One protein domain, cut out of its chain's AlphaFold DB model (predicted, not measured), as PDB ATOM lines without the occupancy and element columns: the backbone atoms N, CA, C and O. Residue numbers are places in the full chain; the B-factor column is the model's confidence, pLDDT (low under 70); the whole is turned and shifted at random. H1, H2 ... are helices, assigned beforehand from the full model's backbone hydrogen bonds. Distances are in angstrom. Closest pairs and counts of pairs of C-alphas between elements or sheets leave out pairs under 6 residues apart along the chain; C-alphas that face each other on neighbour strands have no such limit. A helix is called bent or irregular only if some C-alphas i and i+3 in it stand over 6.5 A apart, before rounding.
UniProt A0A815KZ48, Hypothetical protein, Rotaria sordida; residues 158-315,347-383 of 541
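AT A GLANCE: This is residues 158 to 315 and 347 to 383 of the 541 residues of the protein "Hypothetical protein" of Rotaria sordida (UniProt A0A815KZ48). A long helical hairpin, H3 and H4, stands in the middle of a loose all-helix model, with H1 running near H3, H10 packed on H1, and H9 crossing the end of H4 and the short H5 there. After H5 the chain leads off in a thin arm through H6, H7 and H8, in which residues 284 to 290, 292 to 304 and 306 to 313 stick out free. The printed part has 195 residues with ten named helices, H1 to H10 in order along the chain, and no named strand. The whole is loose, with a radius of gyration of the C-alphas of 23.3 A, and its flat outline spans 78 by 62 by 33 A.

IN THESE COORDINATES: Residues 158 to 170 hold no named element. H1, residues 171 to 192, begins at C-alpha 171 (-38.737, -10.096, 11.471) and is 31.6 A long from first to last C-alpha. H2 covers residues 199 to 206. H3, residues 209 to 235, is 37.5 A long and has a kink of 34 degrees near residue 216. H4, residues 239 to 266, is the longest helix by residues, 44.1 A from C-alpha 239 (-32.368, 9.063, 21.664) to C-alpha 266 (-11.240, -21.244, -2.429). H5 covers residues 271 to 279, H6 residues 282 to 294, H7 residues 298 to 305 and H8 residues 312 to 315. H9, residues 347 to 367, is 30.0 A long. H10, residues 374 to 383, ends at C-alpha 383 (-27.687, -31.438, 19.421). H10 is irregular, with C-alphas 376 and 379 7.2 A apart. H3, H4 and H6 are only just irregular: C-alphas 210 and 213 are 6.9 A apart, 263 and 266 6.50 A, and 285 and 288 6.6 A.

HOW THE PARTS SIT: H4 is the hub, touching H3, H5 and H9. H3 and H4 form a helical hairpin, at a shallow tilt of 28 degrees, opposite ways; their closest C-alphas, those of Gly 229 and Ala 245, are 5.3 A apart. H4 and H5 touch only at the corner, with the C-alphas of Glu 265 and Gly 271 closest at 4.0 A. H9 touches H4 about perpendicular, at 78 degrees, with the C-alphas of Ile 266 and Arg 359 closest at 5.9 A; of H4, residues 265 to 266 alone take part. With residues 347 to 355 alone, H9 touches H5 at a steep tilt of 66 degrees, the closest C-alphas being those of Met 276 and Ala 351, 5.4 A apart. H1 and H3 are close but not clearly touching, with the C-alphas of Leu 184 and Tyr 223 closest at 7.3 A. H1 touches H2 with residues 191 to 192 alone, the C-alphas of Phe 191 and Tyr 206 being closest at 6.8 A. H10 touches H1 at a steep tilt of 46 degrees, the same way, with the C-alphas of Thr 179 and Pro 375 closest at 5.3 A. H5 and H6 meet only through their link, as do H6 and H7. H7 and H8 are close but not clearly touching, with the C-alphas of Leu 305 and Ser 314 closest at 7.7 A. Every O i to N i+4 pair is within hydrogen-bond range in H1, H2 and H5; the figures are 18 of 23 in H3, 17 of 24 in H4, 7 of 9 in H6, 2 of 4 in H7, 16 of 17 in H9 and 3 of 6 in H10, and H8 is too short for such a pair.

THE WHOLE: The two C-alphas farthest apart, those of Ser 312 and Ala 383, are 79.8 A apart. Residues 316 to 346 are not printed, and C-alphas 315 and 347 are 46.5 A apart across this cut. Of the links that are printed whole, none is long. The mean pLDDT of the printed part is 75.1, and 74 residues are under 70, among them residues 280 to 314 and 368 to 379.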
ATOM      1  N   ALA A 158     -35.196  -0.962   8.837       81.50
ATOM      2  CA  ALA A 158     -35.935  -1.515   9.975       81.50
ATOM      3  C   ALA A 158     -35.266  -1.231  11.332       81.50
ATOM      4  O   ALA A 158     -35.628  -1.841  12.339       81.50
ATOM      5  N   PHE A 159     -34.278  -0.331  11.358       82.25
ATOM      6  CA  PHE A 159     -33.593   0.108  12.570       82.25
ATOM      7  C   PHE A 159     -34.325   1.314  13.174       82.25
ATOM      8  O   PHE A 159     -33.895   2.458  13.020       82.25
ATOM      9  N   ASP A 160     -35.454   1.053  13.831       76.38
ATOM     10  CA  ASP A 160     -36.294   2.092  14.436       76.38
ATOM     11  C   ASP A 160     -35.980   2.298  15.932       76.38
ATOM     12  O   ASP A 160     -35.769   1.317  16.656       76.38
ATOM     13  N   PRO A 161     -35.979   3.552  16.432       71.12
ATOM     14  CA  PRO A 161     -35.852   3.837  17.858       71.12
ATOM     15  C   PRO A 161     -37.093   3.380  18.629       71.12
ATOM     16  O   PRO A 161     -38.187   3.246  18.073       71.12
ATOM     17  N   LEU A 162     -36.941   3.169  19.940       65.94
ATOM     18  CA  LEU A 162     -38.042   2.763  20.811       65.94
ATOM     19  C   LEU A 162     -39.109   3.872  20.887       65.94
ATOM     20  O   LEU A 162     -39.028   4.783  21.705       65.94
ATOM     21  N   SER A 163     -40.136   3.794  20.041       54.59
ATOM     22  CA  SER A 163     -41.255   4.739  20.054       54.59
ATOM     23  C   SER A 163     -42.312   4.314  21.081       54.59
ATOM     24  O   SER A 163     -42.905   3.233  20.987       54.59
ATOM     25  N   ASN A 164     -42.558   5.184  22.067       56.03
ATOM     26  CA  ASN A 164     -43.683   5.138  23.011       56.03
ATOM     27  C   ASN A 164     -43.819   3.834  23.829       56.03
ATOM     28  O   ASN A 164     -44.928   3.417  24.159       56.03
ATOM     29  N   GLY A 165     -42.700   3.175  24.150       62.06
ATOM     30  CA  GLY A 165     -42.678   1.963  24.981       62.06
ATOM     31  C   GLY A 165     -43.091   0.668  24.267       62.06
ATOM     32  O   GLY A 165     -43.059  -0.398  24.878       62.06
ATOM     33  N   THR A 166     -43.428   0.720  22.975       63.88
ATOM     34  CA  THR A 166     -43.660  -0.477  22.151       63.88
ATOM     35  C   THR A 166     -42.434  -0.808  21.308       63.88
ATOM     36  O   THR A 166     -42.124  -0.120  20.339       63.88
ATOM     37  N   LEU A 167     -41.754  -1.899  21.661       68.56
ATOM     38  CA  LEU A 167     -40.620  -2.441  20.917       68.56
ATOM     39  C   LEU A 167     -41.107  -3.086  19.606       68.56
ATOM     40  O   LEU A 167     -41.612  -4.210  19.603       68.56
ATOM     41  N   ARG A 168     -40.972  -2.376  18.482       71.62
ATOM     42  CA  ARG A 168     -41.242  -2.929  17.146       71.62
ATOM     43  C   ARG A 168     -40.016  -3.693  16.657       71.62
ATOM     44  O   ARG A 168     -39.110  -3.115  16.074       71.62
ATOM     45  N   ILE A 169     -39.983  -4.998  16.910       81.56
ATOM     46  CA  ILE A 169     -38.947  -5.879  16.362       81.56
ATOM     47  C   ILE A 169     -39.389  -6.325  14.971       81.56
ATOM     48  O   ILE A 169     -40.389  -7.032  14.825       81.56
ATOM     49  N   HIS A 170     -38.650  -5.925  13.940       85.94
ATOM     50  CA  HIS A 170     -38.901  -6.418  12.592       85.94
ATOM     51  C   HIS A 170     -38.416  -7.869  12.454       85.94
ATOM     52  O   HIS A 170     -37.411  -8.269  13.044       85.94
ATOM     53  N   TRP A 171     -39.090  -8.680  11.639       85.31
ATOM     54  CA  TRP A 171     -38.737 -10.096  11.471       85.31
ATOM     55  C   TRP A 171     -37.302 -10.294  10.948       85.31
ATOM     56  O   TRP A 171     -36.654 -11.281  11.296       85.31
ATOM     57  N   THR A 172     -36.765  -9.342  10.175       89.19
ATOM     58  CA  THR A 172     -35.370  -9.385   9.699       89.19
ATOM     59  C   THR A 172     -34.350  -9.204  10.816       89.19
ATOM     60  O   THR A 172     -33.269  -9.771  10.726       89.19
ATOM     61  N   GLU A 173     -34.677  -8.472  11.881       89.44
ATOM     62  CA  GLU A 173     -33.812  -8.356  13.059       89.44
ATOM     63  C   GLU A 173     -33.691  -9.704  13.771       89.44
ATOM     64  O   GLU A 173     -32.587 -10.174  14.038       89.44
ATOM     65  N   ILE A 174     -34.830 -10.372  13.991       88.25
ATOM     66  CA  ILE A 174     -34.877 -11.706  14.603       88.25
ATOM     67  C   ILE A 174     -34.063 -12.697  13.766       88.25
ATOM     68  O   ILE A 174     -33.258 -13.447  14.314       88.25
ATOM     69  N   LEU A 175     -34.220 -12.678  12.438       88.94
ATOM     70  CA  LEU A 175     -33.437 -13.535  11.547       88.94
ATOM     71  C   LEU A 175     -31.933 -13.257  11.630       88.94
ATOM     72  O   LEU A 175     -31.155 -14.211  11.672       88.94
ATOM     73  N   THR A 176     -31.514 -11.990  11.683       91.00
ATOM     74  CA  THR A 176     -30.100 -11.615  11.845       91.00
ATOM     75  C   THR A 176     -29.552 -12.133  13.176       91.00
ATOM     76  O   THR A 176     -28.515 -12.794  13.183       91.00
ATOM     77  N   ILE A 177     -30.276 -11.939  14.283       90.38
ATOM     78  CA  ILE A 177     -29.885 -12.428  15.617       90.38
ATOM     79  C   ILE A 177     -29.742 -13.950  15.622       90.38
ATOM     80  O   ILE A 177     -28.715 -14.476  16.054       90.38
ATOM     81  N   ILE A 178     -30.746 -14.668  15.111       88.94
ATOM     82  CA  ILE A 178     -30.724 -16.130  15.012       88.94
ATOM     83  C   ILE A 178     -29.528 -16.582  14.166       88.94
ATOM     84  O   ILE A 178     -28.799 -17.495  14.556       88.94
ATOM     85  N   THR A 179     -29.283 -15.924  13.036       88.62
ATOM     86  CA  THR A 179     -28.200 -16.287  12.118       88.62
ATOM     87  C   THR A 179     -26.826 -16.082  12.751       88.62
ATOM     88  O   THR A 179     -26.022 -17.016  12.745       88.62
ATOM     89  N   VAL A 180     -26.564 -14.921  13.362       91.50
ATOM     90  CA  VAL A 180     -25.287 -14.647  14.043       91.50
ATOM     91  C   VAL A 180     -25.086 -15.588  15.228       91.50
ATOM     92  O   VAL A 180     -24.002 -16.148  15.389       91.50
ATOM     93  N   THR A 181     -26.139 -15.849  16.006       88.81
ATOM     94  CA  THR A 181     -26.088 -16.814  17.115       88.81
ATOM     95  C   THR A 181     -25.747 -18.214  16.612       88.81
ATOM     96  O   THR A 181     -24.931 -18.913  17.209       88.81
ATOM     97  N   THR A 182     -26.308 -18.625  15.473       86.81
ATOM     98  CA  THR A 182     -25.990 -19.933  14.892       86.81
ATOM     99  C   THR A 182     -24.545 -20.017  14.428       86.81
ATOM    100  O   THR A 182     -23.866 -21.011  14.688       86.81
ATOM    101  N   MET A 183     -24.063 -18.980  13.742       84.62
ATOM    102  CA  MET A 183     -22.675 -18.933  13.299       84.62
ATOM    103  C   MET A 183     -21.720 -18.945  14.500       84.62
ATOM    104  O   MET A 183     -20.728 -19.666  14.457       84.62
ATOM    105  N   LEU A 184     -22.064 -18.276  15.609       86.31
ATOM    106  CA  LEU A 184     -21.300 -18.351  16.857       86.31
ATOM    107  C   LEU A 184     -21.247 -19.783  17.412       86.31
ATOM    108  O   LEU A 184     -20.170 -20.259  17.762       86.31
ATOM    109  N   VAL A 185     -22.381 -20.490  17.475       83.44
ATOM    110  CA  VAL A 185     -22.419 -21.890  17.942       83.44
ATOM    111  C   VAL A 185     -21.538 -22.784  17.069       83.44
ATOM    112  O   VAL A 185     -20.846 -23.660  17.583       83.44
ATOM    113  N   GLU A 186     -21.519 -22.554  15.758       78.81
ATOM    114  CA  GLU A 186     -20.689 -23.312  14.822       78.81
ATOM    115  C   GLU A 186     -19.183 -23.024  14.994       78.81
ATOM    116  O   GLU A 186     -18.373 -23.950  14.920       78.81
ATOM    117  N   GLU A 187     -18.796 -21.781  15.297       79.56
ATOM    118  CA  GLU A 187     -17.412 -21.425  15.657       79.56
ATOM    119  C   GLU A 187     -16.994 -22.064  16.991       79.56
ATOM    120  O   GLU A 187     -15.914 -22.647  17.105       79.56
ATOM    121  N   VAL A 188     -17.882 -22.041  17.990       78.75
ATOM    122  CA  VAL A 188     -17.667 -22.703  19.286       78.75
ATOM    123  C   VAL A 188     -17.533 -24.218  19.108       78.75
ATOM    124  O   VAL A 188     -16.646 -24.840  19.695       78.75
ATOM    125  N   ARG A 189     -18.359 -24.830  18.252       77.38
ATOM    126  CA  ARG A 189     -18.246 -26.250  17.898       77.38
ATOM    127  C   ARG A 189     -16.871 -26.544  17.297       77.38
ATOM    128  O   ARG A 189     -16.207 -27.475  17.739       77.38
ATOM    129  N   GLN A 190     -16.402 -25.747  16.340       73.62
ATOM    130  CA  GLN A 190     -15.082 -25.944  15.723       73.62
ATOM    131  C   GLN A 190     -13.936 -25.829  16.732       73.62
ATOM    132  O   GLN A 190     -13.005 -26.631  16.689       73.62
ATOM    133  N   PHE A 191     -14.042 -24.909  17.688       74.25
ATOM    134  CA  PHE A 191     -13.093 -24.798  18.791       74.25
ATOM    135  C   PHE A 191     -13.054 -26.065  19.668       74.25
ATOM    136  O   PHE A 191     -11.981 -26.546  20.040       74.25
ATOM    137  N   PHE A 192     -14.210 -26.659  19.983       70.25
ATOM    138  CA  PHE A 192     -14.268 -27.857  20.827       70.25
ATOM    139  C   PHE A 192     -13.854 -29.146  20.118       70.25
ATOM    140  O   PHE A 192     -13.248 -30.002  20.763       70.25
ATOM    141  N   PHE A 193     -14.140 -29.292  18.827       68.94
ATOM    142  CA  PHE A 193     -13.840 -30.504  18.054       68.94
ATOM    143  C   PHE A 193     -12.406 -30.547  17.494       68.94
ATOM    144  O   PHE A 193     -12.092 -31.407  16.682       68.94
ATOM    145  N   GLN A 194     -11.522 -29.650  17.935       67.75
ATOM    146  CA  GLN A 194     -10.105 -29.672  17.569       67.75
ATOM    147  C   GLN A 194      -9.341 -30.797  18.298       67.75
ATOM    148  O   GLN A 194      -9.574 -31.030  19.490       67.75
ATOM    149  N   ASP A 195      -8.378 -31.420  17.605       63.16
ATOM    150  CA  ASP A 195      -7.638 -32.639  18.005       63.16
ATOM    151  C   ASP A 195      -6.800 -32.520  19.302       63.16
ATOM    152  O   ASP A 195      -6.257 -33.500  19.814       63.16
ATOM    153  N   ASN A 196      -6.682 -31.320  19.878       63.47
ATOM    154  CA  ASN A 196      -5.859 -31.088  21.064       63.47
ATOM    155  C   ASN A 196      -6.543 -31.569  22.351       63.47
ATOM    156  O   ASN A 196      -7.673 -31.204  22.650       63.47
ATOM    157  N   LYS A 197      -5.837 -32.327  23.196       63.59
ATOM    158  CA  LYS A 197      -6.410 -32.845  24.456       63.59
ATOM    159  C   LYS A 197      -6.603 -31.763  25.535       63.59
ATOM    160  O   LYS A 197      -7.553 -31.835  26.310       63.59
ATOM    161  N   SER A 198      -5.736 -30.744  25.570       75.31
ATOM    162  CA  SER A 198      -5.767 -29.648  26.560       75.31
ATOM    163  C   SER A 198      -6.532 -28.421  26.053       75.31
ATOM    164  O   SER A 198      -6.337 -28.009  24.912       75.31
ATOM    165  N   LEU A 199      -7.342 -27.787  26.914       72.81
ATOM    166  CA  LEU A 199      -8.061 -26.540  26.596       72.81
ATOM    167  C   LEU A 199      -7.106 -25.386  26.260       72.81
ATOM    168  O   LEU A 199      -7.344 -24.671  25.294       72.81
ATOM    169  N   ILE A 200      -5.997 -25.251  26.995       75.75
ATOM    170  CA  ILE A 200      -4.948 -24.265  26.685       75.75
ATOM    171  C   ILE A 200      -4.361 -24.548  25.297       75.75
ATOM    172  O   ILE A 200      -4.212 -23.639  24.488       75.75
ATOM    173  N   GLY A 201      -4.113 -25.825  24.986       71.69
ATOM    174  CA  GLY A 201      -3.624 -26.245  23.673       71.69
ATOM    175  C   GLY A 201      -4.624 -25.956  22.550       71.69
ATOM    176  O   GLY A 201      -4.212 -25.585  21.457       71.69
ATOM    177  N   LYS A 202      -5.934 -26.071  22.805       72.62
ATOM    178  CA  LYS A 202      -6.987 -25.672  21.853       72.62
ATOM    179  C   LYS A 202      -7.009 -24.167  21.624       72.62
ATOM    180  O   LYS A 202      -7.060 -23.747  20.480       72.62
ATOM    181  N   ILE A 203      -6.902 -23.356  22.678       72.75
ATOM    182  CA  ILE A 203      -6.818 -21.890  22.560       72.75
ATOM    183  C   ILE A 203      -5.592 -21.493  21.740       72.75
ATOM    184  O   ILE A 203      -5.729 -20.765  20.761       72.75
ATOM    185  N   TYR A 204      -4.412 -22.018  22.074       72.56
ATOM    186  CA  TYR A 204      -3.200 -21.724  21.310       72.56
ATOM    187  C   TYR A 204      -3.294 -22.192  19.858       72.56
ATOM    188  O   TYR A 204      -2.903 -21.441  18.975       72.56
ATOM    189  N   ALA A 205      -3.855 -23.375  19.593       68.62
ATOM    190  CA  ALA A 205      -4.021 -23.872  18.229       68.62
ATOM    191  C   ALA A 205      -5.111 -23.133  17.439       68.62
ATOM    192  O   ALA A 205      -5.009 -22.994  16.222       68.62
ATOM    193  N   TYR A 206      -6.154 -22.637  18.105       66.81
ATOM    194  CA  TYR A 206      -7.173 -21.786  17.493       66.81
ATOM    195  C   TYR A 206      -6.603 -20.407  17.121       66.81
ATOM    196  O   TYR A 206      -6.917 -19.876  16.054       66.81
ATOM    197  N   PHE A 207      -5.726 -19.860  17.969       64.44
ATOM    198  CA  PHE A 207      -5.010 -18.599  17.748       64.44
ATOM    199  C   PHE A 207      -3.655 -18.755  17.031       64.44
ATOM    200  O   PHE A 207      -2.905 -17.779  16.934       64.44
ATOM    201  N   ASP A 208      -3.332 -19.945  16.521       64.50
ATOM    202  CA  ASP A 208      -2.047 -20.220  15.878       64.50
ATOM    203  C   ASP A 208      -1.851 -19.392  14.593       64.50
ATOM    204  O   ASP A 208      -2.815 -18.919  13.979       64.50
ATOM    205  N   LEU A 209      -0.588 -19.189  14.191       48.00
ATOM    206  CA  LEU A 209      -0.096 -18.173  13.244       48.00
ATOM    207  C   LEU A 209      -0.952 -17.967  11.978       48.00
ATOM    208  O   LEU A 209      -1.077 -16.835  11.507       48.00
ATOM    209  N   ARG A 210      -1.548 -19.026  11.414       53.25
ATOM    210  CA  ARG A 210      -2.368 -18.956  10.190       53.25
ATOM    211  C   ARG A 210      -3.745 -18.326  10.416       53.25
ATOM    212  O   ARG A 210      -4.183 -17.531   9.586       53.25
ATOM    213  N   ASN A 211      -4.385 -18.671  11.530       55.53
ATOM    214  CA  ASN A 211      -5.711 -18.203  11.929       55.53
ATOM    215  C   ASN A 211      -5.645 -16.947  12.799       55.53
ATOM    216  O   ASN A 211      -6.648 -16.269  12.973       55.53
ATOM    217  N   ARG A 212      -4.467 -16.595  13.319       54.31
ATOM    218  CA  ARG A 212      -4.277 -15.425  14.179       54.31
ATOM    219  C   ARG A 212      -4.761 -14.127  13.533       54.31
ATOM    220  O   ARG A 212      -5.437 -13.351  14.191       54.31
ATOM    221  N   ALA A 213      -4.467 -13.899  12.253       58.41
ATOM    222  CA  ALA A 213      -4.885 -12.678  11.563       58.41
ATOM    223  C   ALA A 213      -6.387 -12.665  11.235       58.41
ATOM    224  O   ALA A 213      -7.033 -11.647  11.424       58.41
ATOM    225  N   SER A 214      -6.971 -13.774  10.776       66.31
ATOM    226  CA  SER A 214      -8.406 -13.830  10.471       66.31
ATOM    227  C   SER A 214      -9.254 -13.914  11.745       66.31
ATOM    228  O   SER A 214     -10.141 -13.089  11.943       66.31
ATOM    229  N   ASN A 215      -8.966 -14.857  12.643       67.94
ATOM    230  CA  ASN A 215      -9.788 -15.148  13.819       67.94
ATOM    231  C   ASN A 215      -9.718 -14.058  14.896       67.94
ATOM    232  O   ASN A 215     -10.758 -13.688  15.436       67.94
ATOM    233  N   LEU A 216      -8.535 -13.501  15.184       68.81
ATOM    234  CA  LEU A 216      -8.396 -12.441  16.196       68.81
ATOM    235  C   LEU A 216      -8.782 -11.053  15.663       68.81
ATOM    236  O   LEU A 216      -9.331 -10.264  16.420       68.81
ATOM    237  N   CYS A 217      -8.482 -10.738  14.396       70.12
ATOM    238  CA  CYS A 217      -8.701  -9.392  13.844       70.12
ATOM    239  C   CYS A 217     -10.099  -9.205  13.239       70.12
ATOM    240  O   CYS A 217     -10.623  -8.099  13.254       70.12
ATOM    241  N   LEU A 218     -10.704 -10.265  12.693       76.81
ATOM    242  CA  LEU A 218     -11.982 -10.160  11.978       76.81
ATOM    243  C   LEU A 218     -13.097 -10.934  12.677       76.81
ATOM    244  O   LEU A 218     -14.173 -10.393  12.892       76.81
ATOM    245  N   VAL A 219     -12.855 -12.193  13.050       81.69
ATOM    246  CA  VAL A 219     -13.922 -13.074  13.552       81.69
ATOM    247  C   VAL A 219     -14.373 -12.685  14.956       81.69
ATOM    248  O   VAL A 219     -15.551 -12.416  15.164       81.69
ATOM    249  N   LEU A 220     -13.445 -12.640  15.915       84.06
ATOM    250  CA  LEU A 220     -13.762 -12.305  17.302       84.06
ATOM    251  C   LEU A 220     -14.351 -10.886  17.423       84.06
ATOM    252  O   LEU A 220     -15.402 -10.767  18.054       84.06
ATOM    253  N   PRO A 221     -13.774  -9.838  16.797       88.31
ATOM    254  CA  PRO A 221     -14.338  -8.494  16.862       88.31
ATOM    255  C   PRO A 221     -15.743  -8.400  16.268       88.31
ATOM    256  O   PRO A 221     -16.581  -7.768  16.896       88.31
ATOM    257  N   ALA A 222     -16.035  -9.076  15.148       90.62
ATOM    258  CA  ALA A 222     -17.383  -9.091  14.572       90.62
ATOM    259  C   ALA A 222     -18.415  -9.687  15.546       90.62
ATOM    260  O   ALA A 222     -19.429  -9.077  15.854       90.62
ATOM    261  N   TYR A 223     -18.150 -10.854  16.140       91.62
ATOM    262  CA  TYR A 223     -19.110 -11.407  17.105       91.62
ATOM    263  C   TYR A 223     -19.259 -10.528  18.351       91.62
ATOM    264  O   TYR A 223     -20.374 -10.312  18.819       91.62
ATOM    265  N   VAL A 224     -18.155 -10.018  18.900       92.06
ATOM    266  CA  VAL A 224     -18.189  -9.186  20.110       92.06
ATOM    267  C   VAL A 224     -18.928  -7.871  19.858       92.06
ATOM    268  O   VAL A 224     -19.796  -7.512  20.654       92.06
ATOM    269  N   LEU A 225     -18.641  -7.180  18.752       92.81
ATOM    270  CA  LEU A 225     -19.306  -5.927  18.392       92.81
ATOM    271  C   LEU A 225     -20.791  -6.134  18.103       92.81
ATOM    272  O   LEU A 225     -21.588  -5.328  18.576       92.81
ATOM    273  N   PHE A 226     -21.180  -7.236  17.453       94.06
ATOM    274  CA  PHE A 226     -22.589  -7.577  17.260       94.06
ATOM    275  C   PHE A 226     -23.354  -7.667  18.589       94.06
ATOM    276  O   PHE A 226     -24.397  -7.035  18.744       94.06
ATOM    277  N   TYR A 227     -22.845  -8.413  19.580       93.06
ATOM    278  CA  TYR A 227     -23.536  -8.530  20.873       93.06
ATOM    279  C   TYR A 227     -23.469  -7.244  21.701       93.06
ATOM    280  O   TYR A 227     -24.437  -6.932  22.389       93.06
ATOM    281  N   ILE A 228     -22.377  -6.474  21.625       92.62
ATOM    282  CA  ILE A 228     -22.309  -5.146  22.256       92.62
ATOM    283  C   ILE A 228     -23.370  -4.223  21.646       92.62
ATOM    284  O   ILE A 228     -24.141  -3.619  22.387       92.62
ATOM    285  N   GLY A 229     -23.463  -4.157  20.316       89.88
ATOM    286  CA  GLY A 229     -24.477  -3.376  19.610       89.88
ATOM    287  C   GLY A 229     -25.900  -3.835  19.936       89.88
ATOM    288  O   GLY A 229     -26.773  -3.004  20.181       89.88
ATOM    289  N   LEU A 230     -26.123  -5.148  20.054       89.69
ATOM    290  CA  LEU A 230     -27.395  -5.730  20.479       89.69
ATOM    291  C   LEU A 230     -27.774  -5.312  21.909       89.69
ATOM    292  O   LEU A 230     -28.908  -4.905  22.161       89.69
ATOM    293  N   VAL A 231     -26.832  -5.392  22.853       89.25
ATOM    294  CA  VAL A 231     -27.053  -4.984  24.247       89.25
ATOM    295  C   VAL A 231     -27.332  -3.487  24.320       89.25
ATOM    296  O   VAL A 231     -28.294  -3.095  24.979       89.25
ATOM    297  N   LEU A 232     -26.560  -2.652  23.617       86.75
ATOM    298  CA  LEU A 232     -26.791  -1.205  23.550       86.75
ATOM    299  C   LEU A 232     -28.181  -0.886  22.991       86.75
ATOM    300  O   LEU A 232     -28.880  -0.050  23.558       86.75
ATOM    301  N   ARG A 233     -28.623  -1.621  21.965       84.25
ATOM    302  CA  ARG A 233     -29.963  -1.486  21.386       84.25
ATOM    303  C   ARG A 233     -31.089  -1.795  22.384       84.25
ATOM    304  O   ARG A 233     -32.124  -1.141  22.331       84.25
ATOM    305  N   PHE A 234     -30.929  -2.790  23.263       81.44
ATOM    306  CA  PHE A 234     -31.979  -3.187  24.219       81.44
ATOM    307  C   PHE A 234     -31.918  -2.464  25.570       81.44
ATOM    308  O   PHE A 234     -32.933  -2.392  26.260       81.44
ATOM    309  N   THR A 235     -30.748  -1.975  25.982       76.69
ATOM    310  CA  THR A 235     -30.547  -1.398  27.323       76.69
ATOM    311  C   THR A 235     -30.733   0.108  27.376       76.69
ATOM    312  O   THR A 235     -31.115   0.617  28.429       76.69
ATOM    313  N   ARG A 236     -30.470   0.832  26.283       68.62
ATOM    314  CA  ARG A 236     -30.514   2.294  26.284       68.62
ATOM    315  C   ARG A 236     -31.736   2.808  25.541       68.62
ATOM    316  O   ARG A 236     -31.945   2.509  24.372       68.62
ATOM    317  N   THR A 237     -32.574   3.527  26.277       65.62
ATOM    318  CA  THR A 237     -33.873   4.034  25.812       65.62
ATOM    319  C   THR A 237     -33.794   5.483  25.319       65.62
ATOM    320  O   THR A 237     -34.712   5.941  24.644       65.62
ATOM    321  N   ASP A 238     -32.698   6.185  25.621       73.31
ATOM    322  CA  ASP A 238     -32.516   7.589  25.262       73.31
ATOM    323  C   ASP A 238     -32.130   7.769  23.774       73.31
ATOM    324  O   ASP A 238     -31.404   6.935  23.219       73.31
ATOM    325  N   PRO A 239     -32.587   8.849  23.101       72.25
ATOM    326  CA  PRO A 239     -32.368   9.063  21.664       72.25
ATOM    327  C   PRO A 239     -30.890   9.151  21.245       72.25
ATOM    328  O   PRO A 239     -30.519   8.583  20.219       72.25
ATOM    329  N   ASP A 240     -30.047   9.814  22.043       73.31
ATOM    330  CA  ASP A 240     -28.616  10.013  21.739       73.31
ATOM    331  C   ASP A 240     -27.814   8.703  21.874       73.31
ATOM    332  O   ASP A 240     -26.869   8.417  21.133       73.31
ATOM    333  N   ASP A 241     -28.235   7.839  22.796       74.75
ATOM    334  CA  ASP A 241     -27.636   6.524  22.995       74.75
ATOM    335  C   ASP A 241     -28.040   5.514  21.907       74.75
ATOM    336  O   ASP A 241     -27.277   4.596  21.584       74.75
ATOM    337  N   PHE A 242     -29.213   5.698  21.297       80.56
ATOM    338  CA  PHE A 242     -29.656   4.899  20.155       80.56
ATOM    339  C   PHE A 242     -28.792   5.148  18.909       80.56
ATOM    340  O   PHE A 242     -28.470   4.205  18.178       80.56
ATOM    341  N   GLU A 243     -28.357   6.391  18.686       82.81
ATOM    342  CA  GLU A 243     -27.441   6.725  17.590       82.81
ATOM    343  C   GLU A 243     -26.095   6.003  17.752       82.81
ATOM    344  O   GLU A 243     -25.575   5.422  16.796       82.81
ATOM    345  N   SER A 244     -25.596   5.907  18.987       86.00
ATOM    346  CA  SER A 244     -24.389   5.136  19.304       86.00
ATOM    347  C   SER A 244     -24.543   3.645  18.971       86.00
ATOM    348  O   SER A 244     -23.645   3.045  18.377       86.00
ATOM    349  N   ALA A 245     -25.692   3.035  19.290       86.88
ATOM    350  CA  ALA A 245     -25.971   1.640  18.938       86.88
ATOM    351  C   ALA A 245     -26.015   1.427  17.413       86.88
ATOM    352  O   ALA A 245     -25.491   0.430  16.912       86.88
ATOM    353  N   ARG A 246     -26.585   2.382  16.665       88.44
ATOM    354  CA  ARG A 246     -26.623   2.348  15.196       88.44
ATOM    355  C   ARG A 246     -25.223   2.369  14.592       88.44
ATOM    356  O   ARG A 246     -24.949   1.588  13.684       88.44
ATOM    357  N   ILE A 247     -24.348   3.234  15.102       90.19
ATOM    358  CA  ILE A 247     -22.960   3.357  14.641       90.19
ATOM    359  C   ILE A 247     -22.195   2.052  14.894       90.19
ATOM    360  O   ILE A 247     -21.554   1.530  13.984       90.19
ATOM    361  N   VAL A 248     -22.309   1.474  16.096       91.75
ATOM    362  CA  VAL A 248     -21.653   0.195  16.429       91.75
ATOM    363  C   VAL A 248     -22.127  -0.930  15.506       91.75
ATOM    364  O   VAL A 248     -21.307  -1.674  14.974       91.75
ATOM    365  N   MET A 249     -23.436  -1.032  15.263       90.50
ATOM    366  CA  MET A 249     -24.001  -2.047  14.367       90.50
ATOM    367  C   MET A 249     -23.639  -1.809  12.888       90.50
ATOM    368  O   MET A 249     -23.562  -2.765  12.118       90.50
ATOM    369  N   ALA A 250     -23.393  -0.560  12.476       92.00
ATOM    370  CA  ALA A 250     -22.918  -0.241  11.131       92.00
ATOM    371  C   ALA A 250     -21.469  -0.711  10.921       92.00
ATOM    372  O   ALA A 250     -21.187  -1.384   9.931       92.00
ATOM    373  N   TYR A 251     -20.578  -0.449  11.883       91.62
ATOM    374  CA  TYR A 251     -19.217  -0.996  11.854       91.62
ATOM    375  C   TYR A 251     -19.202  -2.523  11.929       91.62
ATOM    376  O   TYR A 251     -18.388  -3.172  11.271       91.62
ATOM    377  N   ASP A 252     -20.122  -3.117  12.692       94.19
ATOM    378  CA  ASP A 252     -20.280  -4.566  12.705       94.19
ATOM    379  C   ASP A 252     -20.622  -5.107  11.304       94.19
ATOM    380  O   ASP A 252     -19.950  -6.012  10.807       94.19
ATOM    381  N   LEU A 253     -21.596  -4.501  10.609       93.38
ATOM    382  CA  LEU A 253     -21.958  -4.873   9.236       93.38
ATOM    383  C   LEU A 253     -20.754  -4.820   8.279       93.38
ATOM    384  O   LEU A 253     -20.583  -5.728   7.461       93.38
ATOM    385  N   GLU A 254     -19.892  -3.809   8.397       91.69
ATOM    386  CA  GLU A 254     -18.656  -3.717   7.610       91.69
ATOM    387  C   GLU A 254     -17.714  -4.903   7.863       91.69
ATOM    388  O   GLU A 254     -17.190  -5.489   6.910       91.69
ATOM    389  N   LEU A 255     -17.542  -5.328   9.118       91.06
ATOM    390  CA  LEU A 255     -16.722  -6.498   9.451       91.06
ATOM    391  C   LEU A 255     -17.288  -7.787   8.844       91.06
ATOM    392  O   LEU A 255     -16.524  -8.611   8.329       91.06
ATOM    393  N   TRP A 256     -18.613  -7.954   8.825       91.62
ATOM    394  CA  TRP A 256     -19.256  -9.078   8.138       91.62
ATOM    395  C   TRP A 256     -19.047  -9.024   6.615       91.62
ATOM    396  O   TRP A 256     -18.827 -10.067   5.985       91.62
ATOM    397  N   PHE A 257     -19.029  -7.839   6.001       91.38
ATOM    398  CA  PHE A 257     -18.648  -7.694   4.592       91.38
ATOM    399  C   PHE A 257     -17.177  -8.043   4.348       91.38
ATOM    400  O   PHE A 257     -16.884  -8.794   3.416       91.38
ATOM    401  N   ILE A 258     -16.249  -7.592   5.193       87.62
ATOM    402  CA  ILE A 258     -14.824  -7.939   5.071       87.62
ATOM    403  C   ILE A 258     -14.627  -9.452   5.238       87.62
ATOM    404  O   ILE A 258     -13.917 -10.081   4.452       87.62
ATOM    405  N   ARG A 259     -15.320 -10.076   6.197       86.38
ATOM    406  CA  ARG A 259     -15.322 -11.536   6.383       86.38
ATOM    407  C   ARG A 259     -15.832 -12.277   5.142       86.38
ATOM    408  O   ARG A 259     -15.345 -13.372   4.865       86.38
ATOM    409  N   SER A 260     -16.735 -11.685   4.353       86.06
ATOM    410  CA  SER A 260     -17.228 -12.292   3.105       86.06
ATOM    411  C   SER A 260     -16.117 -12.550   2.077       86.06
ATOM    412  O   SER A 260     -16.167 -13.529   1.331       86.06
ATOM    413  N   VAL A 261     -15.062 -11.727   2.084       83.94
ATOM    414  CA  VAL A 261     -13.917 -11.857   1.172       83.94
ATOM    415  C   VAL A 261     -13.183 -13.185   1.388       83.94
ATOM    416  O   VAL A 261     -12.643 -13.748   0.438       83.94
ATOM    417  N   LEU A 262     -13.225 -13.747   2.602       81.12
ATOM    418  CA  LEU A 262     -12.590 -15.031   2.918       81.12
ATOM    419  C   LEU A 262     -13.214 -16.207   2.149       81.12
ATOM    420  O   LEU A 262     -12.526 -17.185   1.872       81.12
ATOM    421  N   PHE A 263     -14.480 -16.117   1.723       82.94
ATOM    422  CA  PHE A 263     -15.073 -17.156   0.870       82.94
ATOM    423  C   PHE A 263     -14.393 -17.225  -0.504       82.94
ATOM    424  O   PHE A 263     -14.276 -18.297  -1.089       82.94
ATOM    425  N   ILE A 264     -13.855 -16.108  -0.998       81.88
ATOM    426  CA  ILE A 264     -13.188 -16.029  -2.303       81.88
ATOM    427  C   ILE A 264     -11.865 -16.823  -2.312       81.88
ATOM    428  O   ILE A 264     -11.381 -17.198  -3.381       81.88
ATOM    429  N   GLU A 265     -11.303 -17.165  -1.145       80.25
ATOM    430  CA  GLU A 265     -10.021 -17.875  -1.018       80.25
ATOM    431  C   GLU A 265     -10.016 -19.252  -1.702       80.25
ATOM    432  O   GLU A 265      -8.992 -19.679  -2.239       80.25
ATOM    433  N   ILE A 266     -11.163 -19.932  -1.775       80.50
ATOM    434  CA  ILE A 266     -11.240 -21.244  -2.429       80.50
ATOM    435  C   ILE A 266     -11.186 -21.157  -3.960       80.50
ATOM    436  O   ILE A 266     -10.848 -22.136  -4.631       80.50
ATOM    437  N   ALA A 267     -11.536 -20.002  -4.532       81.56
ATOM    438  CA  ALA A 267     -11.602 -19.836  -5.974       81.56
ATOM    439  C   ALA A 267     -10.193 -19.944  -6.568       81.56
ATOM    440  O   ALA A 267      -9.289 -19.205  -6.190       81.56
ATOM    441  N   SER A 268     -10.003 -20.820  -7.556       76.94
ATOM    442  CA  SER A 268      -8.680 -21.058  -8.151       76.94
ATOM    443  C   SER A 268      -8.069 -19.833  -8.832       76.94
ATOM    444  O   SER A 268      -6.850 -19.722  -8.915       76.94
ATOM    445  N   GLN A 269      -8.902 -18.903  -9.306       80.38
ATOM    446  CA  GLN A 269      -8.449 -17.696 -10.001       80.38
ATOM    447  C   GLN A 269      -8.238 -16.493  -9.071       80.38
ATOM    448  O   GLN A 269      -7.351 -15.675  -9.324       80.38
ATOM    449  N   LEU A 270      -9.052 -16.360  -8.017       81.56
ATOM    450  CA  LEU A 270      -9.008 -15.209  -7.106       81.56
ATOM    451  C   LEU A 270      -8.273 -15.507  -5.796       81.56
ATOM    452  O   LEU A 270      -7.665 -14.603  -5.233       81.56
ATOM    453  N   GLY A 271      -8.258 -16.758  -5.341       82.62
ATOM    454  CA  GLY A 271      -7.602 -17.165  -4.104       82.62
ATOM    455  C   GLY A 271      -6.112 -16.812  -4.053       82.62
ATOM    456  O   GLY A 271      -5.699 -16.156  -3.097       82.62
ATOM    457  N   PRO A 272      -5.298 -17.112  -5.090       84.50
ATOM    458  CA  PRO A 272      -3.895 -16.695  -5.117       84.50
ATOM    459  C   PRO A 272      -3.714 -15.171  -5.070       84.50
ATOM    460  O   PRO A 272      -2.761 -14.691  -4.463       84.50
ATOM    461  N   LYS A 273      -4.638 -14.402  -5.665       83.56
ATOM    462  CA  LYS A 273      -4.606 -12.930  -5.623       83.56
ATOM    463  C   LYS A 273      -4.902 -12.413  -4.215       83.56
ATOM    464  O   LYS A 273      -4.193 -11.538  -3.731       83.56
ATOM    465  N   LEU A 274      -5.890 -12.996  -3.533       81.06
ATOM    466  CA  LEU A 274      -6.199 -12.675  -2.137       81.06
ATOM    467  C   LEU A 274      -5.035 -13.039  -1.201       81.06
ATOM    468  O   LEU A 274      -4.663 -12.249  -0.335       81.06
ATOM    469  N   ALA A 275      -4.405 -14.199  -1.413       77.62
ATOM    470  CA  ALA A 275      -3.210 -14.608  -0.677       77.62
ATOM    471  C   ALA A 275      -2.044 -13.630  -0.887       77.62
ATOM    472  O   ALA A 275      -1.295 -13.352   0.052       77.62
ATOM    473  N   MET A 276      -1.917 -13.070  -2.093       77.25
ATOM    474  CA  MET A 276      -0.934 -12.036  -2.398       77.25
ATOM    475  C   MET A 276      -1.219 -10.744  -1.626       77.25
ATOM    476  O   MET A 276      -0.329 -10.262  -0.935       77.25
ATOM    477  N   ILE A 277      -2.463 -10.246  -1.648       76.69
ATOM    478  CA  ILE A 277      -2.879  -9.047  -0.893       76.69
ATOM    479  C   ILE A 277      -2.571  -9.209   0.601       76.69
ATOM    480  O   ILE A 277      -1.982  -8.320   1.210       76.69
ATOM    481  N   ARG A 278      -2.903 -10.369   1.183       73.88
ATOM    482  CA  ARG A 278      -2.636 -10.657   2.601       73.88
ATOM    483  C   ARG A 278      -1.141 -10.687   2.928       73.88
ATOM    484  O   ARG A 278      -0.753 -10.339   4.037       73.88
ATOM    485  N   LYS A 279      -0.306 -11.121   1.980       72.88
ATOM    486  CA  LYS A 279       1.146 -11.235   2.162       72.88
ATOM    487  C   LYS A 279       1.897  -9.931   1.901       72.88
ATOM    488  O   LYS A 279       2.987  -9.758   2.429       72.88
ATOM    489  N   MET A 280       1.323  -9.023   1.118       66.00
ATOM    490  CA  MET A 280       1.977  -7.775   0.728       66.00
ATOM    491  C   MET A 280       2.180  -6.775   1.878       66.00
ATOM    492  O   MET A 280       2.827  -5.763   1.639       66.00
ATOM    493  N   ASP A 281       1.645  -7.014   3.091       65.62
ATOM    494  CA  ASP A 281       1.637  -6.051   4.220       65.62
ATOM    495  C   ASP A 281       1.349  -4.615   3.722       65.62
ATOM    496  O   ASP A 281       1.984  -3.623   4.088       65.62
ATOM    497  N   PHE A 282       0.417  -4.561   2.758       62.28
ATOM    498  CA  PHE A 282       0.226  -3.466   1.811       62.28
ATOM    499  C   PHE A 282      -0.118  -2.171   2.534       62.28
ATOM    500  O   PHE A 282       0.418  -1.106   2.231       62.28
ATOM    501  N   PHE A 283      -0.974  -2.275   3.546       59.69
ATOM    502  CA  PHE A 283      -1.377  -1.117   4.318       59.69
ATOM    503  C   PHE A 283      -0.190  -0.520   5.067       59.69
ATOM    504  O   PHE A 283       0.068   0.671   4.922       59.69
ATOM    505  N   ARG A 284       0.589  -1.344   5.778       62.41
ATOM    506  CA  ARG A 284       1.697  -0.900   6.632       62.41
ATOM    507  C   ARG A 284       2.850  -0.271   5.863       62.41
ATOM    508  O   ARG A 284       3.316   0.798   6.244       62.41
ATOM    509  N   ASN A 285       3.311  -0.935   4.807       62.19
ATOM    510  CA  ASN A 285       4.573  -0.566   4.160       62.19
ATOM    511  C   ASN A 285       4.387   0.351   2.951       62.19
ATOM    512  O   ASN A 285       5.347   0.977   2.511       62.19
ATOM    513  N   VAL A 286       3.167   0.434   2.411       63.28
ATOM    514  CA  VAL A 286       2.901   1.128   1.149       63.28
ATOM    515  C   VAL A 286       1.838   2.210   1.322       63.28
ATOM    516  O   VAL A 286       2.102   3.371   1.018       63.28
ATOM    517  N   VAL A 287       0.661   1.869   1.855       67.12
ATOM    518  CA  VAL A 287      -0.453   2.827   1.964       67.12
ATOM    519  C   VAL A 287      -0.225   3.846   3.065       67.12
ATOM    520  O   VAL A 287      -0.420   5.021   2.804       67.12
ATOM    521  N   TYR A 288       0.198   3.450   4.268       68.06
ATOM    522  CA  TYR A 288       0.382   4.403   5.368       68.06
ATOM    523  C   TYR A 288       1.410   5.494   5.026       68.06
ATOM    524  O   TYR A 288       1.057   6.666   5.142       68.06
ATOM    525  N   PRO A 289       2.629   5.181   4.540       65.00
ATOM    526  CA  PRO A 289       3.583   6.216   4.144       65.00
ATOM    527  C   PRO A 289       3.060   7.108   3.009       65.00
ATOM    528  O   PRO A 289       3.211   8.323   3.076       65.00
ATOM    529  N   ALA A 290       2.399   6.524   2.001       64.94
ATOM    530  CA  ALA A 290       1.797   7.265   0.892       64.94
ATOM    531  C   ALA A 290       0.649   8.181   1.349       64.94
ATOM    532  O   ALA A 290       0.577   9.336   0.948       64.94
ATOM    533  N   TYR A 291      -0.222   7.682   2.221       69.31
ATOM    534  CA  TYR A 291      -1.364   8.396   2.781       69.31
ATOM    535  C   TYR A 291      -0.912   9.566   3.657       69.31
ATOM    536  O   TYR A 291      -1.360  10.687   3.450       69.31
ATOM    537  N   TYR A 292       0.023   9.348   4.588       65.88
ATOM    538  CA  TYR A 292       0.553  10.435   5.417       65.88
ATOM    539  C   TYR A 292       1.267  11.499   4.581       65.88
ATOM    540  O   TYR A 292       1.159  12.683   4.885       65.88
ATOM    541  N   PHE A 293       1.951  11.097   3.508       65.56
ATOM    542  CA  PHE A 293       2.615  12.029   2.603       65.56
ATOM    543  C   PHE A 293       1.628  12.851   1.753       65.56
ATOM    544  O   PHE A 293       1.894  14.018   1.483       65.56
ATOM    545  N   VAL A 294       0.494  12.261   1.349       68.00
ATOM    546  CA  VAL A 294      -0.492  12.868   0.429       68.00
ATOM    547  C   VAL A 294      -1.693  13.506   1.135       68.00
ATOM    548  O   VAL A 294      -2.390  14.289   0.512       68.00
ATOM    549  N   LEU A 295      -1.986  13.195   2.397       61.09
ATOM    550  CA  LEU A 295      -3.142  13.752   3.121       61.09
ATOM    551  C   LEU A 295      -2.747  14.408   4.445       61.09
ATOM    552  O   LEU A 295      -3.289  15.453   4.789       61.09
ATOM    553  N   GLY A 296      -1.736  13.882   5.143       59.41
ATOM    554  CA  GLY A 296      -1.291  14.407   6.442       59.41
ATOM    555  C   GLY A 296      -0.629  15.790   6.405       59.41
ATOM    556  O   GLY A 296      -0.313  16.326   7.459       59.41
ATOM    557  N   ARG A 297      -0.405  16.363   5.216       57.00
ATOM    558  CA  ARG A 297       0.192  17.698   5.029       57.00
ATOM    559  C   ARG A 297      -0.753  18.712   4.369       57.00
ATOM    560  O   ARG A 297      -0.376  19.863   4.194       57.00
ATOM    561  N   PHE A 298      -1.965  18.292   3.996       57.91
ATOM    562  CA  PHE A 298      -2.891  19.095   3.188       57.91
ATOM    563  C   PHE A 298      -3.818  19.990   4.013       57.91
ATOM    564  O   PHE A 298      -4.024  21.137   3.626       57.91
ATOM    565  N   ASP A 299      -4.328  19.509   5.149       57.28
ATOM    566  CA  ASP A 299      -5.263  20.289   5.979       57.28
ATOM    567  C   ASP A 299      -4.573  21.449   6.721       57.28
ATOM    568  O   ASP A 299      -5.120  22.553   6.814       57.28
ATOM    569  N   ASP A 300      -3.337  21.244   7.186       59.47
ATOM    570  CA  ASP A 300      -2.595  22.264   7.939       59.47
ATOM    571  C   ASP A 300      -2.139  23.442   7.059       59.47
ATOM    572  O   ASP A 300      -2.082  24.578   7.530       59.47
ATOM    573  N   GLU A 301      -1.829  23.197   5.779       56.62
ATOM    574  CA  GLU A 301      -1.369  24.232   4.840       56.62
ATOM    575  C   GLU A 301      -2.544  24.980   4.176       56.62
ATOM    576  O   GLU A 301      -2.437  26.184   3.937       56.62
ATOM    577  N   LEU A 302      -3.689  24.318   3.939       56.16
ATOM    578  CA  LEU A 302      -4.877  24.941   3.337       56.16
ATOM    579  C   LEU A 302      -5.594  25.896   4.309       56.16
ATOM    580  O   LEU A 302      -6.013  26.974   3.891       56.16
ATOM    581  N   SER A 303      -5.676  25.559   5.604       59.62
ATOM    582  CA  SER A 303      -6.306  26.446   6.601       59.62
ATOM    583  C   SER A 303      -5.519  27.742   6.848       59.62
ATOM    584  O   SER A 303      -6.104  28.762   7.191       59.62
ATOM    585  N   GLN A 304      -4.203  27.746   6.605       58.91
ATOM    586  CA  GLN A 304      -3.352  28.937   6.758       58.91
ATOM    587  C   GLN A 304      -3.387  29.885   5.545       58.91
ATOM    588  O   GLN A 304      -2.950  31.035   5.654       58.91
ATOM    589  N   LEU A 305      -3.876  29.413   4.393       56.84
ATOM    590  CA  LEU A 305      -3.990  30.181   3.147       56.84
ATOM    591  C   LEU A 305      -5.319  30.944   3.029       56.84
ATOM    592  O   LEU A 305      -5.353  31.952   2.326       56.84
ATOM    593  N   ASP A 306      -6.376  30.504   3.718       58.19
ATOM    594  CA  ASP A 306      -7.712  31.128   3.655       58.19
ATOM    595  C   ASP A 306      -7.806  32.435   4.480       58.19
ATOM    596  O   ASP A 306      -8.653  33.287   4.225       58.19
ATOM    597  N   ASP A 307      -6.874  32.652   5.421       60.22
ATOM    598  CA  ASP A 307      -6.897  33.778   6.373       60.22
ATOM    599  C   ASP A 307      -6.106  35.037   5.933       60.22
ATOM    600  O   ASP A 307      -6.081  36.033   6.664       60.22
ATOM    601  N   LYS A 308      -5.438  35.057   4.762       57.91
ATOM    602  CA  LYS A 308      -4.598  36.207   4.336       57.91
ATOM    603  C   LYS A 308      -5.011  36.820   2.986       57.91
ATOM    604  O   LYS A 308      -5.045  36.109   1.984       57.91
ATOM    605  N   PRO A 309      -5.250  38.149   2.907       56.25
ATOM    606  CA  PRO A 309      -5.636  38.805   1.661       56.25
ATOM    607  C   PRO A 309      -4.464  38.894   0.666       56.25
ATOM    608  O   PRO A 309      -3.300  38.956   1.051       56.25
ATOM    609  N   ASN A 310      -4.817  38.894  -0.624       61.69
ATOM    610  CA  ASN A 310      -3.961  38.814  -1.816       61.69
ATOM    611  C   ASN A 310      -2.703  39.711  -1.817       61.69
ATOM    612  O   ASN A 310      -2.712  40.801  -2.387       61.69
ATOM    613  N   ASP A 311      -1.592  39.181  -1.310       61.47
ATOM    614  CA  ASP A 311      -0.238  39.605  -1.678       61.47
ATOM    615  C   ASP A 311       0.273  38.772  -2.864       61.47
ATOM    616  O   ASP A 311      -0.081  37.603  -3.020       61.47
ATOM    617  N   SER A 312       1.169  39.322  -3.693       59.34
ATOM    618  CA  SER A 312       1.780  38.604  -4.831       59.34
ATOM    619  C   SER A 312       2.492  37.297  -4.425       59.34
ATOM    620  O   SER A 312       2.677  36.407  -5.256       59.34
ATOM    621  N   GLY A 313       2.836  37.147  -3.139       61.91
ATOM    622  CA  GLY A 313       3.332  35.901  -2.549       61.91
ATOM    623  C   GLY A 313       2.274  34.796  -2.402       61.91
ATOM    624  O   GLY A 313       2.634  33.623  -2.447       61.91
ATOM    625  N   SER A 314       0.983  35.132  -2.298       64.94
ATOM    626  CA  SER A 314      -0.122  34.164  -2.199       64.94
ATOM    627  C   SER A 314      -0.320  33.404  -3.513       64.94
ATOM    628  O   SER A 314      -0.329  32.176  -3.520       64.94
ATOM    629  N   ILE A 315      -0.322  34.110  -4.651       71.56
ATOM    630  CA  ILE A 315      -0.431  33.482  -5.979       71.56
ATOM    631  C   ILE A 315       0.801  32.618  -6.269       71.56
ATOM    632  O   ILE A 315       0.671  31.494  -6.747       71.56
ATOM    633  N   ILE A 347       6.030 -11.845  -5.183       83.06
ATOM    634  CA  ILE A 347       5.170 -12.610  -4.273       83.06
ATOM    635  C   ILE A 347       4.306 -13.630  -5.020       83.06
ATOM    636  O   ILE A 347       3.935 -14.647  -4.430       83.06
ATOM    637  N   GLN A 348       4.002 -13.431  -6.306       83.31
ATOM    638  CA  GLN A 348       3.074 -14.279  -7.061       83.31
ATOM    639  C   GLN A 348       3.460 -15.765  -7.038       83.31
ATOM    640  O   GLN A 348       2.584 -16.618  -6.872       83.31
ATOM    641  N   ALA A 349       4.750 -16.090  -7.172       79.50
ATOM    642  CA  ALA A 349       5.215 -17.477  -7.107       79.50
ATOM    643  C   ALA A 349       4.959 -18.087  -5.720       79.50
ATOM    644  O   ALA A 349       4.467 -19.207  -5.605       79.50
ATOM    645  N   GLN A 350       5.212 -17.316  -4.660       83.75
ATOM    646  CA  GLN A 350       5.019 -17.753  -3.277       83.75
ATOM    647  C   GLN A 350       3.544 -17.811  -2.857       83.75
ATOM    648  O   GLN A 350       3.149 -18.668  -2.066       83.75
ATOM    649  N   ALA A 351       2.712 -16.920  -3.395       84.19
ATOM    650  CA  ALA A 351       1.284 -16.853  -3.105       84.19
ATOM    651  C   ALA A 351       0.545 -18.116  -3.563       84.19
ATOM    652  O   ALA A 351      -0.396 -18.540  -2.896       84.19
ATOM    653  N   ARG A 352       0.994 -18.761  -4.650       84.88
ATOM    654  CA  ARG A 352       0.413 -20.026  -5.127       84.88
ATOM    655  C   ARG A 352       0.610 -21.174  -4.138       84.88
ATOM    656  O   ARG A 352      -0.346 -21.900  -3.883       84.88
ATOM    657  N   TYR A 353       1.797 -21.298  -3.538       87.62
ATOM    658  CA  TYR A 353       2.061 -22.303  -2.497       87.62
ATOM    659  C   TYR A 353       1.193 -22.060  -1.256       87.62
ATOM    660  O   TYR A 353       0.595 -22.985  -0.710       87.62
ATOM    661  N   ILE A 354       1.071 -20.795  -0.839       84.25
ATOM    662  CA  ILE A 354       0.232 -20.403   0.302       84.25
ATOM    663  C   ILE A 354      -1.243 -20.697   0.021       84.25
ATOM    664  O   ILE A 354      -1.933 -21.226   0.887       84.25
ATOM    665  N   TRP A 355      -1.718 -20.389  -1.186       87.56
ATOM    666  CA  TRP A 355      -3.086 -20.672  -1.601       87.56
ATOM    667  C   TRP A 355      -3.380 -22.175  -1.640       87.56
ATOM    668  O   TRP A 355      -4.402 -22.605  -1.111       87.56
ATOM    669  N   ALA A 356      -2.482 -22.985  -2.208       85.56
ATOM    670  CA  ALA A 356      -2.639 -24.440  -2.241       85.56
ATOM    671  C   ALA A 356      -2.740 -25.030  -0.826       85.56
ATOM    672  O   ALA A 356      -3.630 -25.832  -0.553       85.56
ATOM    673  N   TYR A 357      -1.889 -24.562   0.089       85.31
ATOM    674  CA  TYR A 357      -1.924 -24.936   1.501       85.31
ATOM    675  C   TYR A 357      -3.225 -24.502   2.201       85.31
ATOM    676  O   TYR A 357      -3.852 -25.298   2.900       85.31
ATOM    677  N   ALA A 358      -3.672 -23.259   1.990       82.50
ATOM    678  CA  ALA A 358      -4.929 -22.753   2.545       82.50
ATOM    679  C   ALA A 358      -6.144 -23.535   2.021       82.50
ATOM    680  O   ALA A 358      -7.046 -23.884   2.783       82.50
ATOM    681  N   ARG A 359      -6.138 -23.900   0.736       84.69
ATOM    682  CA  ARG A 359      -7.181 -24.716   0.117       84.69
ATOM    683  C   ARG A 359      -7.312 -26.090   0.777       84.69
ATOM    684  O   ARG A 359      -8.441 -26.532   0.985       84.69
ATOM    685  N   CYS A 360      -6.205 -26.749   1.134       81.94
ATOM    686  CA  CYS A 360      -6.240 -28.018   1.875       81.94
ATOM    687  C   CYS A 360      -7.028 -27.883   3.182       81.94
ATOM    688  O   CYS A 360      -7.855 -28.735   3.510       81.94
ATOM    689  N   ASP A 361      -6.784 -26.794   3.909       78.94
ATOM    690  CA  ASP A 361      -7.431 -26.530   5.190       78.94
ATOM    691  C   ASP A 361      -8.926 -26.258   5.043       78.94
ATOM    692  O   ASP A 361      -9.745 -26.810   5.775       78.94
ATOM    693  N   ILE A 362      -9.292 -25.456   4.043       80.06
ATOM    694  CA  ILE A 362     -10.688 -25.155   3.730       80.06
ATOM    695  C   ILE A 362     -11.442 -26.444   3.379       80.06
ATOM    696  O   ILE A 362     -12.514 -26.698   3.927       80.06
ATOM    697  N   ILE A 363     -10.878 -27.286   2.506       81.88
ATOM    698  CA  ILE A 363     -11.496 -28.560   2.107       81.88
ATOM    699  C   ILE A 363     -11.700 -29.462   3.329       81.88
ATOM    700  O   ILE A 363     -12.791 -30.010   3.503       81.88
ATOM    701  N   ARG A 364     -10.694 -29.557   4.207       77.38
ATOM    702  CA  ARG A 364     -10.788 -30.289   5.476       77.38
ATOM    703  C   ARG A 364     -11.940 -29.774   6.346       77.38
ATOM    704  O   ARG A 364     -12.745 -30.569   6.829       77.38
ATOM    705  N   ASN A 365     -12.067 -28.456   6.491       76.56
ATOM    706  CA  ASN A 365     -13.107 -27.834   7.312       76.56
ATOM    707  C   ASN A 365     -14.521 -28.078   6.755       76.56
ATOM    708  O   ASN A 365     -15.436 -28.373   7.520       76.56
ATOM    709  N   TYR A 366     -14.720 -27.992   5.435       78.00
ATOM    710  CA  TYR A 366     -16.033 -28.229   4.814       78.00
ATOM    711  C   TYR A 366     -16.429 -29.706   4.761       78.00
ATOM    712  O   TYR A 366     -17.622 -30.013   4.795       78.00
ATOM    713  N   TYR A 367     -15.462 -30.624   4.726       76.62
ATOM    714  CA  TYR A 367     -15.739 -32.056   4.827       76.62
ATOM    715  C   TYR A 367     -16.402 -32.400   6.171       76.62
ATOM    716  O   TYR A 367     -17.450 -33.045   6.193       76.62
ATOM    717  N   ALA A 368     -15.864 -31.865   7.274       68.06
ATOM    718  CA  ALA A 368     -16.337 -32.112   8.640       68.06
ATOM    719  C   ALA A 368     -17.617 -31.345   9.037       68.06
ATOM    720  O   ALA A 368     -18.168 -31.572  10.115       68.06
ATOM    721  N   ARG A 369     -18.089 -30.399   8.214       69.88
ATOM    722  CA  ARG A 369     -19.286 -29.596   8.518       69.88
ATOM    723  C   ARG A 369     -20.580 -30.351   8.187       69.88
ATOM    724  O   ARG A 369     -20.617 -31.086   7.195       69.88
ATOM    725  N   PRO A 370     -21.664 -30.155   8.959       68.31
ATOM    726  CA  PRO A 370     -22.989 -30.640   8.579       68.31
ATOM    727  C   PRO A 370     -23.464 -29.971   7.278       68.31
ATOM    728  O   PRO A 370     -23.034 -28.871   6.940       68.31
ATOM    729  N   ALA A 371     -24.342 -30.641   6.527       59.50
ATOM    730  CA  ALA A 371     -24.713 -30.218   5.172       59.50
ATOM    731  C   ALA A 371     -25.639 -28.993   5.068       59.50
ATOM    732  O   ALA A 371     -25.858 -28.482   3.971       59.50
ATOM    733  N   LEU A 372     -26.208 -28.537   6.182       60.53
ATOM    734  CA  LEU A 372     -27.268 -27.529   6.192       60.53
ATOM    735  C   LEU A 372     -26.714 -26.104   6.394       60.53
ATOM    736  O   LEU A 372     -25.699 -25.893   7.059       60.53
ATOM    737  N   PHE A 373     -27.391 -25.113   5.805       64.19
ATOM    738  CA  PHE A 373     -27.047 -23.690   5.922       64.19
ATOM    739  C   PHE A 373     -27.319 -23.159   7.357       64.19
ATOM    740  O   PHE A 373     -28.359 -23.523   7.910       64.19
ATOM    741  N   PRO A 374     -26.452 -22.296   7.949       56.88
ATOM    742  CA  PRO A 374     -26.569 -21.656   9.266       56.88
ATOM    743  C   PRO A 374     -27.956 -21.552   9.942       56.88
ATOM    744  O   PRO A 374     -28.141 -22.214  10.951       56.88
ATOM    745  N   PRO A 375     -28.983 -20.838   9.451       61.28
ATOM    746  CA  PRO A 375     -30.280 -20.745  10.131       61.28
ATOM    747  C   PRO A 375     -30.976 -22.102  10.349       61.28
ATOM    748  O   PRO A 375     -31.773 -22.230  11.272       61.28
ATOM    749  N   PHE A 376     -30.672 -23.126   9.545       66.31
ATOM    750  CA  PHE A 376     -31.247 -24.470   9.670       66.31
ATOM    751  C   PHE A 376     -30.336 -25.457  10.416       66.31
ATOM    752  O   PHE A 376     -30.786 -26.543  10.783       66.31
ATOM    753  N   THR A 377     -29.069 -25.109  10.675       66.94
ATOM    754  CA  THR A 377     -28.124 -25.971  11.407       66.94
ATOM    755  C   THR A 377     -28.199 -25.845  12.917       66.94
ATOM    756  O   THR A 377     -27.628 -26.700  13.589       66.94
ATOM    757  N   ILE A 378     -28.934 -24.870  13.462       66.50
ATOM    758  CA  ILE A 378     -29.055 -24.638  14.915       66.50
ATOM    759  C   ILE A 378     -29.322 -25.937  15.665       66.50
ATOM    760  O   ILE A 378     -28.587 -26.285  16.581       66.50
ATOM    761  N   ILE A 379     -30.345 -26.682  15.243       68.25
ATOM    762  CA  ILE A 379     -30.803 -27.883  15.946       68.25
ATOM    763  C   ILE A 379     -29.742 -28.988  15.880       68.25
ATOM    764  O   ILE A 379     -29.512 -29.675  16.869       68.25
ATOM    765  N   ILE A 380     -29.062 -29.139  14.742       70.06
ATOM    766  CA  ILE A 380     -28.061 -30.192  14.533       70.06
ATOM    767  C   ILE A 380     -26.771 -29.863  15.283       70.06
ATOM    768  O   ILE A 380     -26.275 -30.703  16.030       70.06
ATOM    769  N   SER A 381     -26.244 -28.648  15.125       66.12
ATOM    770  CA  SER A 381     -25.014 -28.219  15.794       66.12
ATOM    771  C   SER A 381     -25.206 -28.150  17.312       66.12
ATOM    772  O   SER A 381     -24.331 -28.589  18.057       66.12
ATOM    773  N   PHE A 382     -26.374 -27.697  17.785       69.56
ATOM    774  CA  PHE A 382     -26.711 -27.712  19.209       69.56
ATOM    775  C   PHE A 382     -26.876 -29.140  19.739       69.56
ATOM    776  O   PHE A 382     -26.290 -29.471  20.764       69.56
ATOM    777  N   ALA A 383     -27.570 -30.032  19.023       71.69
ATOM    778  CA  ALA A 383     -27.687 -31.438  19.421       71.69
ATOM    779  C   ALA A 383     -26.324 -32.152  19.469       71.69
ATOM    780  O   ALA A 383     -26.076 -32.937  20.385       71.69
TER     781      ALA A 383